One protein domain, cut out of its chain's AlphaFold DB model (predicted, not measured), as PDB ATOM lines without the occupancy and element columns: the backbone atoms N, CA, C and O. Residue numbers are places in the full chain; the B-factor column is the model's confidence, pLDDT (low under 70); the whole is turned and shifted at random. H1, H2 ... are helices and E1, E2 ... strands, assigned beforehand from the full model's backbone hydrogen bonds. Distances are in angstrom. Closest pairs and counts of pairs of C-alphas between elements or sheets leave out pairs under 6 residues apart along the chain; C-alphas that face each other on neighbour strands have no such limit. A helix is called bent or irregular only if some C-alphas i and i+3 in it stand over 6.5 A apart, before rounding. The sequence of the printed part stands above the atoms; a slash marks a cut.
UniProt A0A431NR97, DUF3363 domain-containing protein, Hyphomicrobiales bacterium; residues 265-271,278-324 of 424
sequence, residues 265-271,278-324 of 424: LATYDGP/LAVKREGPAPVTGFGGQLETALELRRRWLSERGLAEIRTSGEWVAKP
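What this domain is: This is residues 265 to 271 and 278 to 324 of the 424 residues of the protein "DUF3363 domain-containing protein" of Hyphomicrobiales bacterium (UniProt A0A431NR97). One long helix, H1, and a small hairpin of two short strands, E1 and E2, make a shape like an L, with the hairpin rising from the last turns of the helix. The unnamed residues 278 to 289 make a wide loop on the hairpin's side of H1 and lead into its first residue, while the separate piece 265 to 271 lies on the other side of H1 from the hairpin. The printed part has 54 residues, with one named helix and two named strands in the order H1, E1, E2; the sheet has the order E1 - E2 and is antiparallel. The class is mixed, helices and strands, though under half of the residues are in named elements. The whole is only just compact, close to loose, with a radius of gyration of the C-alphas of 11.9 A, and spans 31 by 26 by 16 A.

How they stand to each other: Look first at the sheet, where E1, residues 312 to 314, and E2, residues 320 to 322, are antiparallel neighbours and form a hairpin. The angle between their directions is 161 degrees. The C-alphas of 312 and 322 face each other at 4.3 A. Across the pair, N 313 and O 321 are 2.9 A apart and N 321 and O 313 are 2.8 A apart, both within hydrogen-bond range. Now turn to H1, residues 290 to 308, in which every O i to N i+4 pair is within hydrogen-bond range. Its closest C-alphas to E1 are those of Ser 307 and Glu 313, 5.2 A apart. Its closest to E2 are those of Arg 303 and Trp 320, 7.2 A apart.

Where its parts are: Find C-alpha 312 at (3.390, 26.200, 123.574), where E1 begins; it runs over residues 312 to 314, 7.0 A. E2 runs over residues 320 to 322, 6.9 A, and ends at C-alpha 322, (1.897, 27.555, 119.799). For H1, start at C-alpha 290, (27.466, 33.917, 112.670); from there the helix runs 27.4 A to C-alpha 308. H1 is not bent.

The domain as a whole: The two C-alphas farthest apart are those of Thr 289 and Pro 324, at 33.6 A. Residues 272 to 277 are cut out, and C-alphas 271 and 278 are 12.4 A apart across the cut. The links H1 to E1 and E1 to E2 are both tight, with 3 and 5 residues. Residues 280 to 285 stand free, as do residues 289 to 294, of which 290 to 294 belong to H1. The mean pLDDT of the printed part is 87.6, and residues 282 to 286 are under 70.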
ATOM      1  N   LEU A 265      16.195  38.294 123.247       93.81
ATOM      2  CA  LEU A 265      14.823  37.962 122.859       93.81
ATOM      3  C   LEU A 265      14.400  36.569 123.332       93.81
ATOM      4  O   LEU A 265      13.222  36.345 123.610       93.81
ATOM      5  N   ALA A 266      15.333  35.622 123.408       94.56
ATOM      6  CA  ALA A 266      15.014  34.219 123.646       94.56
ATOM      7  C   ALA A 266      14.292  33.980 124.983       94.56
ATOM      8  O   ALA A 266      13.379  33.157 125.059       94.56
ATOM      9  N   THR A 267      14.654  34.733 126.022       92.75
ATOM     10  CA  THR A 267      14.114  34.584 127.383       92.75
ATOM     11  C   THR A 267      13.273  35.772 127.842       92.75
ATOM     12  O   THR A 267      12.785  35.772 128.974       92.75
ATOM     13  N   TYR A 268      13.066  36.765 126.972       94.44
ATOM     14  CA  TYR A 268      12.274  37.946 127.286       94.44
ATOM     15  C   TYR A 268      10.830  37.582 127.658       94.44
ATOM     16  O   TYR A 268      10.128  36.914 126.893       94.44
ATOM     17  N   ASP A 269      10.362  38.047 128.819       93.25
ATOM     18  CA  ASP A 269       9.001  37.784 129.310       93.25
ATOM     19  C   ASP A 269       7.978  38.727 128.664       93.25
ATOM     20  O   ASP A 269       7.451  39.657 129.275       93.25
ATOM     21  N   GLY A 270       7.762  38.515 127.368       93.62
ATOM     22  CA  GLY A 270       6.903  39.329 126.520       93.62
ATOM     23  C   GLY A 270       6.963  38.904 125.053       93.62
ATOM     24  O   GLY A 270       7.674  37.950 124.723       93.62
ATOM     25  N   PRO A 271       6.210  39.571 124.161       93.69
ATOM     26  CA  PRO A 271       6.209  39.261 122.739       93.69
ATOM     27  C   PRO A 271       7.533  39.682 122.094       93.69
ATOM     28  O   PRO A 271       8.048  40.772 122.342       93.69
ATOM     29  N   LEU A 278       9.318  31.659 114.471       86.75
ATOM     30  CA  LEU A 278       8.999  30.257 114.756       86.75
ATOM     31  C   LEU A 278       7.894  29.687 113.856       86.75
ATOM     32  O   LEU A 278       7.886  28.488 113.596       86.75
ATOM     33  N   ALA A 279       6.981  30.529 113.365       77.19
ATOM     34  CA  ALA A 279       5.901  30.105 112.475       77.19
ATOM     35  C   ALA A 279       6.341  29.981 111.003       77.19
ATOM     36  O   ALA A 279       5.628  29.393 110.191       77.19
ATOM     37  N   VAL A 280       7.492  30.552 110.636       79.19
ATOM     38  CA  VAL A 280       7.989  30.541 109.257       79.19
ATOM     39  C   VAL A 280       8.818  29.284 109.029       79.19
ATOM     40  O   VAL A 280       9.873  29.104 109.636       79.19
ATOM     41  N   LYS A 281       8.377  28.428 108.103       70.19
ATOM     42  CA  LYS A 281       9.170  27.279 107.663       70.19
ATOM     43  C   LYS A 281      10.392  27.775 106.887       70.19
ATOM     44  O   LYS A 281      10.253  28.542 105.937       70.19
ATOM     45  N   ARG A 282      11.585  27.354 107.310       69.50
ATOM     46  CA  ARG A 282      12.851  27.704 106.655       69.50
ATOM     47  C   ARG A 282      13.267  26.593 105.700       69.50
ATOM     48  O   ARG A 282      13.200  25.418 106.053       69.50
ATOM     49  N   GLU A 283      13.672  26.984 104.498       62.53
ATOM     50  CA  GLU A 283      14.227  26.086 103.487       62.53
ATOM     51  C   GLU A 283      15.757  26.153 103.509       62.53
ATOM     52  O   GLU A 283      16.336  27.230 103.660       62.53
ATOM     53  N   GLY A 284      16.402  25.001 103.327       66.06
ATOM     54  CA  GLY A 284      17.859  24.872 103.313       66.06
ATOM     55  C   GLY A 284      18.481  24.555 104.681       66.06
ATOM     56  O   GLY A 284      17.795  24.559 105.706       66.06
ATOM     57  N   PRO A 285      19.782  24.221 104.703       66.81
ATOM     58  CA  PRO A 285      20.495  23.919 105.937       66.81
ATOM     59  C   PRO A 285      20.607  25.164 106.822       66.81
ATOM     60  O   PRO A 285      20.889  26.263 106.340       66.81
ATOM     61  N   ALA A 286      20.426  24.973 108.128       69.50
ATOM     62  CA  ALA A 286      20.659  26.015 109.113       69.50
ATOM     63  C   ALA A 286      22.131  26.472 109.059       69.50
ATOM     64  O   ALA A 286      23.035  25.630 109.089       69.50
ATOM     65  N   PRO A 287      22.405  27.783 108.990       71.75
ATOM     66  CA  PRO A 287      23.765  28.277 109.116       71.75
ATOM     67  C   PRO A 287      24.313  27.934 110.503       71.75
ATOM     68  O   PRO A 287      23.680  28.216 111.515       71.75
ATOM     69  N   VAL A 288      25.513  27.356 110.547       71.69
ATOM     70  CA  VAL A 288      26.142  26.907 111.802       71.69
ATOM     71  C   VAL A 288      26.911  28.037 112.497       71.69
ATOM     72  O   VAL A 288      27.162  27.984 113.696       71.69
ATOM     73  N   THR A 289      27.274  29.093 111.767       81.06
ATOM     74  CA  THR A 289      28.104  30.188 112.280       81.06
ATOM     75  C   THR A 289      27.435  31.545 112.094       81.06
ATOM     76  O   THR A 289      26.478  31.708 111.330       81.06
ATOM     77  N   GLY A 290      27.933  32.546 112.823       86.06
ATOM     78  CA  GLY A 290      27.466  33.917 112.670       86.06
ATOM     79  C   GLY A 290      26.091  34.207 113.255       86.06
ATOM     80  O   GLY A 290      25.622  33.503 114.147       86.06
ATOM     81  N   PHE A 291      25.437  35.255 112.741       91.19
ATOM     82  CA  PHE A 291      24.073  35.593 113.146       91.19
ATOM     83  C   PHE A 291      23.083  34.446 112.911       91.19
ATOM     84  O   PHE A 291      22.222  34.222 113.755       91.19
ATOM     85  N   GLY A 292      23.220  33.698 111.810       89.31
ATOM     86  CA  GLY A 292      22.379  32.532 111.530       89.31
ATOM     87  C   GLY A 292      22.415  31.488 112.650       89.31
ATOM     88  O   GLY A 292      21.365  31.137 113.183       89.31
ATOM     89  N   GLY A 293      23.614  31.086 113.084       89.19
ATOM     90  CA  GLY A 293      23.774  30.154 114.207       89.19
ATOM     91  C   GLY A 293      23.240  30.716 115.529       89.19
ATOM     92  O   GLY A 293      22.488  30.044 116.231       89.19
ATOM     93  N   GLN A 294      23.543  31.984 115.838       91.56
ATOM     94  CA  GLN A 294      23.028  32.660 117.041       91.56
ATOM     95  C   GLN A 294      21.495  32.726 117.062       91.56
ATOM     96  O   GLN A 294      20.872  32.582 118.115       91.56
ATOM     97  N   LEU A 295      20.881  32.935 115.897       92.38
ATOM     98  CA  LEU A 295      19.437  32.963 115.741       92.38
ATOM     99  C   LEU A 295      18.816  31.583 115.967       92.38
ATOM    100  O   LEU A 295      17.796  31.502 116.645       92.38
ATOM    101  N   GLU A 296      19.409  30.511 115.442       90.75
ATOM    102  CA  GLU A 296      18.908  29.152 115.685       90.75
ATOM    103  C   GLU A 296      18.987  28.777 117.169       90.75
ATOM    104  O   GLU A 296      17.984  28.345 117.740       90.75
ATOM    105  N   THR A 297      20.107  29.069 117.840       92.81
ATOM    106  CA  THR A 297      20.229  28.883 119.297       92.81
ATOM    107  C   THR A 297      19.153  29.662 120.060       92.81
ATOM    108  O   THR A 297      18.506  29.124 120.961       92.81
ATOM    109  N   ALA A 298      18.910  30.921 119.685       94.75
ATOM    110  CA  ALA A 298      17.878  31.742 120.311       94.75
ATOM    111  C   ALA A 298      16.458  31.204 120.064       94.75
ATOM    112  O   ALA A 298      15.625  31.237 120.969       94.75
ATOM    113  N   LEU A 299      16.170  30.682 118.868       93.38
ATOM    114  CA  LEU A 299      14.875  30.080 118.540       93.38
ATOM    115  C   LEU A 299      14.645  28.769 119.294       93.38
ATOM    116  O   LEU A 299      13.527  28.505 119.733       93.38
ATOM    117  N   GLU A 300      15.670  27.938 119.460       92.62
ATOM    118  CA  GLU A 300      15.592  26.738 120.299       92.62
ATOM    119  C   GLU A 300      15.322  27.085 121.761       92.62
ATOM    120  O   GLU A 300      14.408  26.523 122.371       92.62
ATOM    121  N   LEU A 301      16.062  28.050 122.310       95.25
ATOM    122  CA  LEU A 301      15.859  28.515 123.677       95.25
ATOM    123  C   LEU A 301      14.459  29.117 123.854       95.25
ATOM    124  O   LEU A 301      13.767  28.790 124.818       95.25
ATOM    125  N   ARG A 302      13.993  29.916 122.884       95.94
ATOM    126  CA  ARG A 302      12.648  30.499 122.899       95.94
ATOM    127  C   ARG A 302      11.553  29.434 122.859       95.94
ATOM    128  O   ARG A 302      10.577  29.547 123.598       95.94
ATOM    129  N   ARG A 303      11.714  28.381 122.045       94.50
ATOM    130  CA  ARG A 303      10.776  27.243 121.993       94.50
ATOM    131  C   ARG A 303      10.642  26.568 123.351       94.50
ATOM    132  O   ARG A 303       9.517  26.377 123.809       94.50
ATOM    133  N   ARG A 304      11.766  26.264 124.009       93.75
ATOM    134  CA  ARG A 304      11.771  25.669 125.357       93.75
ATOM    135  C   ARG A 304      11.118  26.601 126.375       93.75
ATOM    136  O   ARG A 304      10.195  26.182 127.065       93.75
ATOM    137  N   TRP A 305      11.505  27.877 126.382       95.44
ATOM    138  CA  TRP A 305      10.973  28.891 127.297       95.44
ATOM    139  C   TRP A 305       9.445  29.031 127.206       95.44
ATOM    140  O   TRP A 305       8.771  29.149 128.234       95.44
ATOM    141  N   LEU A 306       8.890  28.998 125.984       95.69
ATOM    142  CA  LEU A 306       7.444  29.054 125.739       95.69
ATOM    143  C   LEU A 306       6.740  27.774 126.210       95.69
ATOM    144  O   LEU A 306       5.675  27.857 126.827       95.69
ATOM    145  N   SER A 307       7.334  26.605 125.963       94.38
ATOM    146  CA  SER A 307       6.784  25.316 126.398       94.38
ATOM    147  C   SER A 307       6.778  25.164 127.922       94.38
ATOM    148  O   SER A 307       5.758  24.785 128.490       94.38
ATOM    149  N   GLU A 308       7.862  25.541 128.604       94.69
ATOM    150  CA  GLU A 308       7.973  25.517 130.075       94.69
ATOM    151  C   GLU A 308       6.924  26.403 130.762       94.69
ATOM    152  O   GLU A 308       6.464  26.104 131.860       94.69
ATOM    153  N   ARG A 309       6.507  27.489 130.103       95.06
ATOM    154  CA  ARG A 309       5.454  28.399 130.590       95.06
ATOM    155  C   ARG A 309       4.051  27.978 130.170       95.06
ATOM    156  O   ARG A 309       3.098  28.722 130.396       95.06
ATOM    157  N   GLY A 310       3.924  26.818 129.527       94.69
ATOM    158  CA  GLY A 310       2.659  26.290 129.038       94.69
ATOM    159  C   GLY A 310       2.027  27.131 127.930       94.69
ATOM    160  O   GLY A 310       0.826  26.992 127.708       94.69
ATOM    161  N   LEU A 311       2.802  27.985 127.252       95.19
ATOM    162  CA  LEU A 311       2.366  28.849 126.146       95.19
ATOM    163  C   LEU A 311       2.492  28.167 124.775       95.19
ATOM    164  O   LEU A 311       1.899  28.611 123.793       95.19
ATOM    165  N   ALA A 312       3.248  27.077 124.721       94.50
ATOM    166  CA  ALA A 312       3.390  26.200 123.574       94.50
ATOM    167  C   ALA A 312       3.490  24.743 124.046       94.50
ATOM    168  O   ALA A 312       3.586  24.475 125.245       94.50
ATOM    169  N   GLU A 313       3.450  23.811 123.104       92.69
ATOM    170  CA  GLU A 313       3.690  22.393 123.338       92.69
ATOM    171  C   GLU A 313       4.658  21.838 122.292       92.69
ATOM    172  O   GLU A 313       4.705  22.307 121.153       92.69
ATOM    173  N   ILE A 314       5.448  20.843 122.687       87.88
ATOM    174  CA  ILE A 314       6.233  20.029 121.759       87.88
ATOM    175  C   ILE A 314       5.491  18.702 121.652       87.88
ATOM    176  O   ILE A 314       5.364  17.979 122.640       87.88
ATOM    177  N   ARG A 315       4.952  18.410 120.469       87.75
ATOM    178  CA  ARG A 315       4.252  17.155 120.189       87.75
ATOM    179  C   ARG A 315       5.221  15.979 120.259       87.75
ATOM    180  O   ARG A 315       6.432  16.139 120.131       87.75
ATOM    181  N   THR A 316       4.682  14.770 120.371       82.31
ATOM    182  CA  THR A 316       5.464  13.519 120.333       82.31
ATOM    183  C   THR A 316       6.277  13.352 119.047       82.31
ATOM    184  O   THR A 316       7.316  12.703 119.065       82.31
ATOM    185  N   SER A 317       5.854  13.982 117.947       83.81
ATOM    186  CA  SER A 317       6.593  14.061 116.679       83.81
ATOM    187  C   SER A 317       7.813  14.996 116.714       83.81
ATOM    188  O   SER A 317       8.518  15.105 115.714       83.81
ATOM    189  N   GLY A 318       8.044  15.715 117.817       80.12
ATOM    190  CA  GLY A 318       9.045  16.780 117.922       80.12
ATOM    191  C   GLY A 318       8.591  18.122 117.336       80.12
ATOM    192  O   GLY A 318       9.334  19.102 117.386       80.12
ATOM    193  N   GLU A 319       7.372  18.198 116.794       85.50
ATOM    194  CA  GLU A 319       6.807  19.434 116.258       85.50
ATOM    195  C   GLU A 319       6.456  20.409 117.391       85.50
ATOM    196  O   GLU A 319       5.729  20.067 118.324       85.50
ATOM    197  N   TRP A 320       6.946  21.644 117.291       89.25
ATOM    198  CA  TRP A 320       6.575  22.725 118.199       89.25
ATOM    199  C   TRP A 320       5.284  23.403 117.731       89.25
ATOM    200  O   TRP A 320       5.184  23.796 116.569       89.25
ATOM    201  N   VAL A 321       4.322  23.587 118.638       91.38
ATOM    202  CA  VAL A 321       3.019  24.199 118.346       91.38
ATOM    203  C   VAL A 321       2.671  25.255 119.395       91.38
ATOM    204  O   VAL A 321       2.650  24.987 120.596       91.38
ATOM    205  N   ALA A 322       2.373  26.472 118.940       92.31
ATOM    206  CA  ALA A 322       1.897  27.555 119.799       92.31
ATOM    207  C   ALA A 322       0.466  27.287 120.288       92.31
ATOM    208  O   ALA A 322      -0.404  26.925 119.491       92.31
ATOM    209  N   LYS A 323       0.182  27.538 121.572       93.88
ATOM    210  CA  LYS A 323      -1.196  27.456 122.074       93.88
ATOM    211  C   LYS A 323      -2.036  28.658 121.618       93.88
ATOM    212  O   LYS A 323      -1.502  29.762 121.451       93.88
ATOM    213  N   PRO A 324      -3.367  28.494 121.482       93.62
ATOM    214  CA  PRO A 324      -4.273  29.619 121.282       93.62
ATOM    215  C   PRO A 324      -4.066  30.694 122.359       93.62
ATOM    216  O   PRO A 324      -3.928  30.389 123.540       93.62
TER     217      PRO A 324